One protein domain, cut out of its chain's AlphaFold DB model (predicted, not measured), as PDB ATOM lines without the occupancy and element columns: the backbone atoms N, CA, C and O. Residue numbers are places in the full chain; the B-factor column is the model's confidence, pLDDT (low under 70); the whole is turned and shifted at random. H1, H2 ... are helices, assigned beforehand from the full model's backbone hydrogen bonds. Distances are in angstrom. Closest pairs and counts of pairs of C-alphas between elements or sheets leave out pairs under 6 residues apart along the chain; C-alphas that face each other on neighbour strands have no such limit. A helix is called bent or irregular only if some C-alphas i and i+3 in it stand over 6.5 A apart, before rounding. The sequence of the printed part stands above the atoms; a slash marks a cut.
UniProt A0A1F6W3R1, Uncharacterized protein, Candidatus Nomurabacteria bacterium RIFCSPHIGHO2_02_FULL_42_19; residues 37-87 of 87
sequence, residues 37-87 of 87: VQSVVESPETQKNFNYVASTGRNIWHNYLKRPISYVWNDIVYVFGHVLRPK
ATOM      1  N   VAL A  37     -15.594 -42.005 -10.288       69.69
ATOM      2  CA  VAL A  37     -16.143 -40.708 -10.706       69.69
ATOM      3  C   VAL A  37     -17.635 -40.670 -10.376       69.69
ATOM      4  O   VAL A  37     -18.113 -39.680  -9.838       69.69
ATOM      5  N   GLN A  38     -18.327 -41.794 -10.584       74.06
ATOM      6  CA  GLN A  38     -19.731 -41.995 -10.245       74.06
ATOM      7  C   GLN A  38     -20.051 -41.679  -8.777       74.06
ATOM      8  O   GLN A  38     -20.923 -40.851  -8.534       74.06
ATOM      9  N   SER A  39     -19.313 -42.232  -7.806       76.56
ATOM     10  CA  SER A  39     -19.566 -41.958  -6.380       76.56
ATOM     11  C   SER A  39     -19.375 -40.486  -6.016       76.56
ATOM     12  O   SER A  39     -20.038 -39.976  -5.117       76.56
ATOM     13  N   VAL A  40     -18.480 -39.783  -6.717       76.81
ATOM     14  CA  VAL A  40     -18.309 -38.336  -6.538       76.81
ATOM     15  C   VAL A  40     -19.506 -37.590  -7.113       76.81
ATOM     16  O   VAL A  40     -20.059 -36.739  -6.423       76.81
ATOM     17  N   VAL A  41     -19.950 -37.918  -8.332       75.00
ATOM     18  CA  VAL A  41     -21.097 -37.233  -8.956       75.00
ATOM     19  C   VAL A  41     -22.400 -37.489  -8.192       75.00
ATOM     20  O   VAL A  41     -23.238 -36.596  -8.094       75.00
ATOM     21  N   GLU A  42     -22.556 -38.682  -7.623       81.06
ATOM     22  CA  GLU A  42     -23.746 -39.089  -6.872       81.06
ATOM     23  C   GLU A  42     -23.783 -38.540  -5.439       81.06
ATOM     24  O   GLU A  42     -24.856 -38.541  -4.833       81.06
ATOM     25  N   SER A  43     -22.665 -38.025  -4.911       82.50
ATOM     26  CA  SER A  43     -22.617 -37.446  -3.563       82.50
ATOM     27  C   SER A  43     -23.621 -36.293  -3.395       82.50
ATOM     28  O   SER A  43     -23.777 -35.469  -4.306       82.50
ATOM     29  N   PRO A  44     -24.307 -36.185  -2.242       81.81
ATOM     30  CA  PRO A  44     -25.315 -35.150  -2.014       81.81
ATOM     31  C   PRO A  44     -24.738 -33.729  -2.122       81.81
ATOM     32  O   PRO A  44     -25.415 -32.815  -2.595       81.81
ATOM     33  N   GLU A  45     -23.469 -33.537  -1.763       82.94
ATOM     34  CA  GLU A  45     -22.743 -32.275  -1.914       82.94
ATOM     35  C   GLU A  45     -22.535 -31.915  -3.387       82.94
ATOM     36  O   GLU A  45     -22.701 -30.754  -3.777       82.94
ATOM     37  N   THR A  46     -22.198 -32.904  -4.219       79.69
ATOM     38  CA  THR A  46     -22.005 -32.692  -5.654       79.69
ATOM     39  C   THR A  46     -23.335 -32.507  -6.353       79.69
ATOM     40  O   THR A  46     -23.446 -31.566  -7.125       79.69
ATOM     41  N   GLN A  47     -24.372 -33.287  -6.039       84.19
ATOM     42  CA  GLN A  47     -25.711 -33.092  -6.608       84.19
ATOM     43  C   GLN A  47     -26.272 -31.699  -6.298       84.19
ATOM     44  O   GLN A  47     -26.795 -31.028  -7.190       84.19
ATOM     45  N   LYS A  48     -26.083 -31.206  -5.066       87.00
ATOM     46  CA  LYS A  48     -26.509 -29.858  -4.658       87.00
ATOM     47  C   LYS A  48     -25.797 -28.748  -5.439       87.00
ATOM     48  O   LYS A  48     -26.399 -27.716  -5.726       87.00
ATOM     49  N   ASN A  49     -24.534 -28.962  -5.807       81.69
ATOM     50  CA  ASN A  49     -23.710 -27.991  -6.532       81.69
ATOM     51  C   ASN A  49     -23.550 -28.320  -8.025       81.69
ATOM     52  O   ASN A  49     -22.863 -27.596  -8.752       81.69
ATOM     53  N   PHE A  50     -24.200 -29.380  -8.508       84.12
ATOM     54  CA  PHE A  50     -23.980 -29.923  -9.843       84.12
ATOM     55  C   PHE A  50     -24.333 -28.897 -10.906       84.12
ATOM     56  O   PHE A  50     -23.576 -28.697 -11.848       84.12
ATOM     57  N   ASN A  51     -25.435 -28.170 -10.716       81.56
ATOM     58  CA  ASN A  51     -25.831 -27.099 -11.625       81.56
ATOM     59  C   ASN A  51     -24.762 -26.003 -11.736       81.56
ATOM     60  O   ASN A  51     -24.494 -25.522 -12.837       81.56
ATOM     61  N   TYR A  52     -24.102 -25.644 -10.633       77.50
ATOM     62  CA  TYR A  52     -23.028 -24.651 -10.644       77.50
ATOM     63  C   TYR A  52     -21.795 -25.164 -11.399       77.50
ATOM     64  O   TYR A  52     -21.297 -24.494 -12.310       77.50
ATOM     65  N   VAL A  53     -21.356 -26.388 -11.099       79.56
ATOM     66  CA  VAL A  53     -20.202 -27.017 -11.762       79.56
ATOM     67  C   VAL A  53     -20.484 -27.264 -13.245       79.56
ATOM     68  O   VAL A  53     -19.661 -26.929 -14.094       79.56
ATOM     69  N   ALA A  54     -21.668 -27.768 -13.588       79.81
ATOM     70  CA  ALA A  54     -22.085 -28.026 -14.961       79.81
ATOM     71  C   ALA A  54     -22.252 -26.732 -15.767       79.81
ATOM     72  O   ALA A  54     -21.902 -26.701 -16.947       79.81
ATOM     73  N   SER A  55     -22.759 -25.651 -15.162       84.31
ATOM     74  CA  SER A  55     -22.848 -24.344 -15.828       84.31
ATOM     75  C   SER A  55     -21.460 -23.777 -16.133       84.31
ATOM     76  O   SER A  55     -21.184 -23.396 -17.272       84.31
ATOM     77  N   THR A  56     -20.549 -23.832 -15.159       82.50
ATOM     78  CA  THR A  56     -19.148 -23.426 -15.309       82.50
ATOM     79  C   THR A  56     -18.451 -24.272 -16.372       82.50
ATOM     80  O   THR A  56     -17.817 -23.733 -17.277       82.50
ATOM     81  N   GLY A  57     -18.643 -25.593 -16.330       82.56
ATOM     82  CA  GLY A  57     -18.109 -26.537 -17.308       82.56
ATOM     83  C   GLY A  57     -18.620 -26.273 -18.723       82.56
ATOM     84  O   GLY A  57     -17.821 -26.204 -19.655       82.56
ATOM     85  N   ARG A  58     -19.928 -26.032 -18.897       85.62
ATOM     86  CA  ARG A  58     -20.506 -25.630 -20.192       85.62
ATOM     87  C   ARG A  58     -19.918 -24.319 -20.697       85.62
ATOM     88  O   ARG A  58     -19.640 -24.209 -21.888       85.62
ATOM     89  N   ASN A  59     -19.709 -23.348 -19.813       86.12
ATOM     90  CA  ASN A  59     -19.144 -22.057 -20.185       86.12
ATOM     91  C   ASN A  59     -17.678 -22.197 -20.629       86.12
ATOM     92  O   ASN A  59     -17.278 -21.641 -21.649       86.12
ATOM     93  N   ILE A  60     -16.887 -23.005 -19.916       80.69
ATOM     94  CA  ILE A  60     -15.506 -23.322 -20.301       80.69
ATOM     95  C   ILE A  60     -15.477 -24.060 -21.642       80.69
ATOM     96  O   ILE A  60     -14.711 -23.693 -22.538       80.69
ATOM     97  N   TRP A  61     -16.351 -25.058 -21.809       83.12
ATOM     98  CA  TRP A  61     -16.499 -25.785 -23.062       83.12
ATOM     99  C   TRP A  61     -16.789 -24.833 -24.222       83.12
ATOM    100  O   TRP A  61     -16.043 -24.813 -25.196       83.12
ATOM    101  N   HIS A  62     -17.818 -23.996 -24.105       89.25
ATOM    102  CA  HIS A  62     -18.221 -23.087 -25.175       89.25
ATOM    103  C   HIS A  62     -17.173 -22.022 -25.501       89.25
ATOM    104  O   HIS A  62     -16.943 -21.754 -26.682       89.25
ATOM    105  N   ASN A  63     -16.535 -21.437 -24.486       86.50
ATOM    106  CA  ASN A  63     -15.670 -20.273 -24.678       86.50
ATOM    107  C   ASN A  63     -14.229 -20.643 -25.037       86.50
ATOM    108  O   ASN A  63     -13.574 -19.886 -25.750       86.50
ATOM    109  N   TYR A  64     -13.738 -21.798 -24.577       74.69
ATOM    110  CA  TYR A  64     -12.322 -22.150 -24.706       74.69
ATOM    111  C   TYR A  64     -12.077 -23.442 -25.480       74.69
ATOM    112  O   TYR A  64     -11.116 -23.509 -26.242       74.69
ATOM    113  N   LEU A  65     -12.924 -24.461 -25.317       78.62
ATOM    114  CA  LEU A  65     -12.633 -25.805 -25.835       78.62
ATOM    115  C   LEU A  65     -13.354 -26.126 -27.147       78.62
ATOM    116  O   LEU A  65     -12.803 -26.826 -27.992       78.62
ATOM    117  N   LYS A  66     -14.548 -25.566 -27.369       86.69
ATOM    118  CA  LYS A  66     -15.401 -25.868 -28.523       86.69
ATOM    119  C   LYS A  66     -14.671 -25.643 -29.842       86.69
ATOM    120  O   LYS A  66     -14.628 -26.542 -30.671       86.69
ATOM    121  N   ARG A  67     -14.086 -24.455 -30.036       78.38
ATOM    122  CA  ARG A  67     -13.357 -24.103 -31.266       78.38
ATOM    123  C   ARG A  67     -12.169 -25.033 -31.545       78.38
ATOM    124  O   ARG A  67     -12.188 -25.667 -32.599       78.38
ATOM    125  N   PRO A  68     -11.165 -25.154 -30.656       73.75
ATOM    126  CA  PRO A  68      -9.999 -25.988 -30.940       73.75
ATOM    127  C   PRO A  68     -10.371 -27.462 -31.120       73.75
ATOM    128  O   PRO A  68      -9.868 -28.098 -32.040       73.75
ATOM    129  N   ILE A  69     -11.301 -27.992 -30.320       81.31
ATOM    130  CA  ILE A  69     -11.731 -29.390 -30.450       81.31
ATOM    131  C   ILE A  69     -12.499 -29.612 -31.749       81.31
ATOM    132  O   ILE A  69     -12.249 -30.600 -32.425       81.31
ATOM    133  N   SER A  70     -13.384 -28.691 -32.148       82.12
ATOM    134  CA  SER A  70     -14.094 -28.809 -33.428       82.12
ATOM    135  C   SER A  70     -13.151 -28.794 -34.633       82.12
ATOM    136  O   SER A  70     -13.403 -29.497 -35.604       82.12
ATOM    137  N   TYR A  71     -12.049 -28.044 -34.556       73.06
ATOM    138  CA  TYR A  71     -11.037 -28.005 -35.608       73.06
ATOM    139  C   TYR A  71     -10.293 -29.342 -35.711       73.06
ATOM    140  O   TYR A  71     -10.283 -29.964 -36.767       73.06
ATOM    141  N   VAL A  72      -9.782 -29.843 -34.581       79.56
ATOM    142  CA  VAL A  72      -9.101 -31.146 -34.516       79.56
ATOM    143  C   VAL A  72     -10.034 -32.285 -34.938       79.56
ATOM    144  O   VAL A  72      -9.626 -33.179 -35.675       79.56
ATOM    145  N   TRP A  73     -11.296 -32.258 -34.504       78.12
ATOM    146  CA  TRP A  73     -12.274 -33.287 -34.855       78.12
ATOM    147  C   TRP A  73     -12.612 -33.276 -36.344       78.12
ATOM    148  O   TRP A  73     -12.686 -34.339 -36.953       78.12
ATOM    149  N   ASN A  74     -12.772 -32.095 -36.946       82.12
ATOM    150  CA  ASN A  74     -13.005 -31.980 -38.384       82.12
ATOM    151  C   ASN A  74     -11.825 -32.523 -39.197       82.12
ATOM    152  O   ASN A  74     -12.063 -33.232 -40.169       82.12
ATOM    153  N   ASP A  75     -10.584 -32.266 -38.779       78.38
ATOM    154  CA  ASP A  75      -9.400 -32.813 -39.449       78.38
ATOM    155  C   ASP A  75      -9.340 -34.343 -39.334       78.38
ATOM    156  O   ASP A  75      -9.116 -35.033 -40.329       78.38
ATOM    157  N   ILE A  76      -9.615 -34.901 -38.149       81.00
ATOM    158  CA  ILE A  76      -9.661 -36.357 -37.938       81.00
ATOM    159  C   ILE A  76     -10.769 -36.986 -38.790       81.00
ATOM    160  O   ILE A  76     -10.512 -37.940 -39.520       81.00
ATOM    161  N   VAL A  77     -11.992 -36.451 -38.738       81.94
ATOM    162  CA  VAL A  77     -13.124 -36.966 -39.522       81.94
ATOM    163  C   VAL A  77     -12.868 -36.835 -41.021       81.94
ATOM    164  O   VAL A  77     -13.214 -37.746 -41.768       81.94
ATOM    165  N   TYR A  78     -12.234 -35.755 -41.479       81.19
ATOM    166  CA  TYR A  78     -11.864 -35.584 -42.882       81.19
ATOM    167  C   TYR A  78     -10.834 -36.630 -43.326       81.19
ATOM    168  O   TYR A  78     -11.039 -37.306 -44.335       81.19
ATOM    169  N   VAL A  79      -9.763 -36.817 -42.551       79.69
ATOM    170  CA  VAL A  79      -8.707 -37.793 -42.847       79.69
ATOM    171  C   VAL A  79      -9.259 -39.219 -42.825       79.69
ATOM    172  O   VAL A  79      -9.110 -39.951 -43.800       79.69
ATOM    173  N   PHE A  80      -9.960 -39.617 -41.763       78.56
ATOM    174  CA  PHE A  80     -10.536 -40.960 -41.659       78.56
ATOM    175  C   PHE A  80     -11.674 -41.189 -42.658       78.56
ATOM    176  O   PHE A  80     -11.757 -42.259 -43.256       78.56
ATOM    177  N   GLY A  81     -12.522 -40.188 -42.890       76.62
ATOM    178  CA  GLY A  81     -13.613 -40.256 -43.861       76.62
ATOM    179  C   GLY A  81     -13.126 -40.332 -45.308       76.62
ATOM    180  O   GLY A  81     -13.793 -40.935 -46.145       76.62
ATOM    181  N   HIS A  82     -11.957 -39.768 -45.617       71.62
ATOM    182  CA  HIS A  82     -11.294 -39.978 -46.902       71.62
ATOM    183  C   HIS A  82     -10.646 -41.370 -46.985       71.62
ATOM    184  O   HIS A  82     -10.713 -42.010 -48.031       71.62
ATOM    185  N   VAL A  83     -10.005 -41.854 -45.917       71.75
ATOM    186  CA  VAL A  83      -9.301 -43.153 -45.908       71.75
ATOM    187  C   VAL A  83     -10.267 -44.346 -45.943       71.75
ATOM    188  O   VAL A  83      -9.945 -45.367 -46.543       71.75
ATOM    189  N   LEU A  84     -11.457 -44.222 -45.350       72.69
ATOM    190  CA  LEU A  84     -12.451 -45.300 -45.251       72.69
ATOM    191  C   LEU A  84     -13.544 -45.245 -46.330       72.69
ATOM    192  O   LEU A  84     -14.493 -46.026 -46.269       72.69
ATOM    193  N   ARG A  85     -13.446 -44.342 -47.316       67.88
ATOM    194  CA  ARG A  85     -14.405 -44.287 -48.427       67.88
ATOM    195  C   ARG A  85     -14.086 -45.408 -49.431       67.88
ATOM    196  O   ARG A  85     -13.031 -45.336 -50.066       67.88
ATOM    197  N   PRO A  86     -14.954 -46.423 -49.618       62.16
ATOM    198  CA  PRO A  86     -14.795 -47.349 -50.733       62.16
ATOM    199  C   PRO A  86     -14.950 -46.572 -52.049       62.16
ATOM    200  O   PRO A  86     -15.810 -45.692 -52.146       62.16
ATOM    201  N   LYS A  87     -14.056 -46.843 -53.009       63.56
ATOM    202  CA  LYS A  87     -14.089 -46.252 -54.356       63.56
ATOM    203  C   LYS A  87     -15.346 -46.652 -55.115       63.56
ATOM    204  O   LYS A  87     -15.751 -47.826 -54.976       63.56
TER     205      LYS A  87
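AT A GLANCE: This is residues 37 to 87 of the 87 residues of an uncharacterized protein of Candidatus Nomurabacteria bacterium RIFCSPHIGHO2_02_FULL_42_19 (UniProt A0A1F6W3R1). A short helix, H1, folds back beside the first end of one long helix, H2, which is kinked near residue 66 into a wide V. The far part of the V sticks out, with residues 70 to 87 standing free. The printed part has 51 residues with two named helices, H1 then H2, and no named strand: all helix. It is extended, with a radius of gyration of the C-alphas of 17.7 A and spans of 55 by 25 by 11 A.

HOW THE PARTS SIT: H1, residues 37 to 42, and H2, residues 44 to 83, only just touch, with 3 pairs of C-alphas within 8 A, and only at the corner by their tight link. H2 touches H1 with residues 46 to 50 alone; the closest C-alphas, of Val 41 and Gln 47, are 6.6 A apart. They run opposite ways at a steep tilt of 40 degrees. Every O i to N i+4 pair is within hydrogen-bond range in H1, and 31 of 36 in H2.

IN THESE COORDINATES: H1 begins at C-alpha 37 (-16.143, -40.708, -10.706). H2 runs 47.4 A from C-alpha 44 (-25.315, -35.150, -2.014) to C-alpha 83 (-9.301, -43.153, -45.908), with a kink of 60 degrees near residue 66. It is irregular: C-alphas 48 and 51 are 7.5 A apart.

THE WHOLE: The C-alphas farthest apart, of Glu 45 and Lys 87, are 55.0 A apart. The printed part has no cut. Residue 37 and residues 85 to 87 have pLDDT under 70.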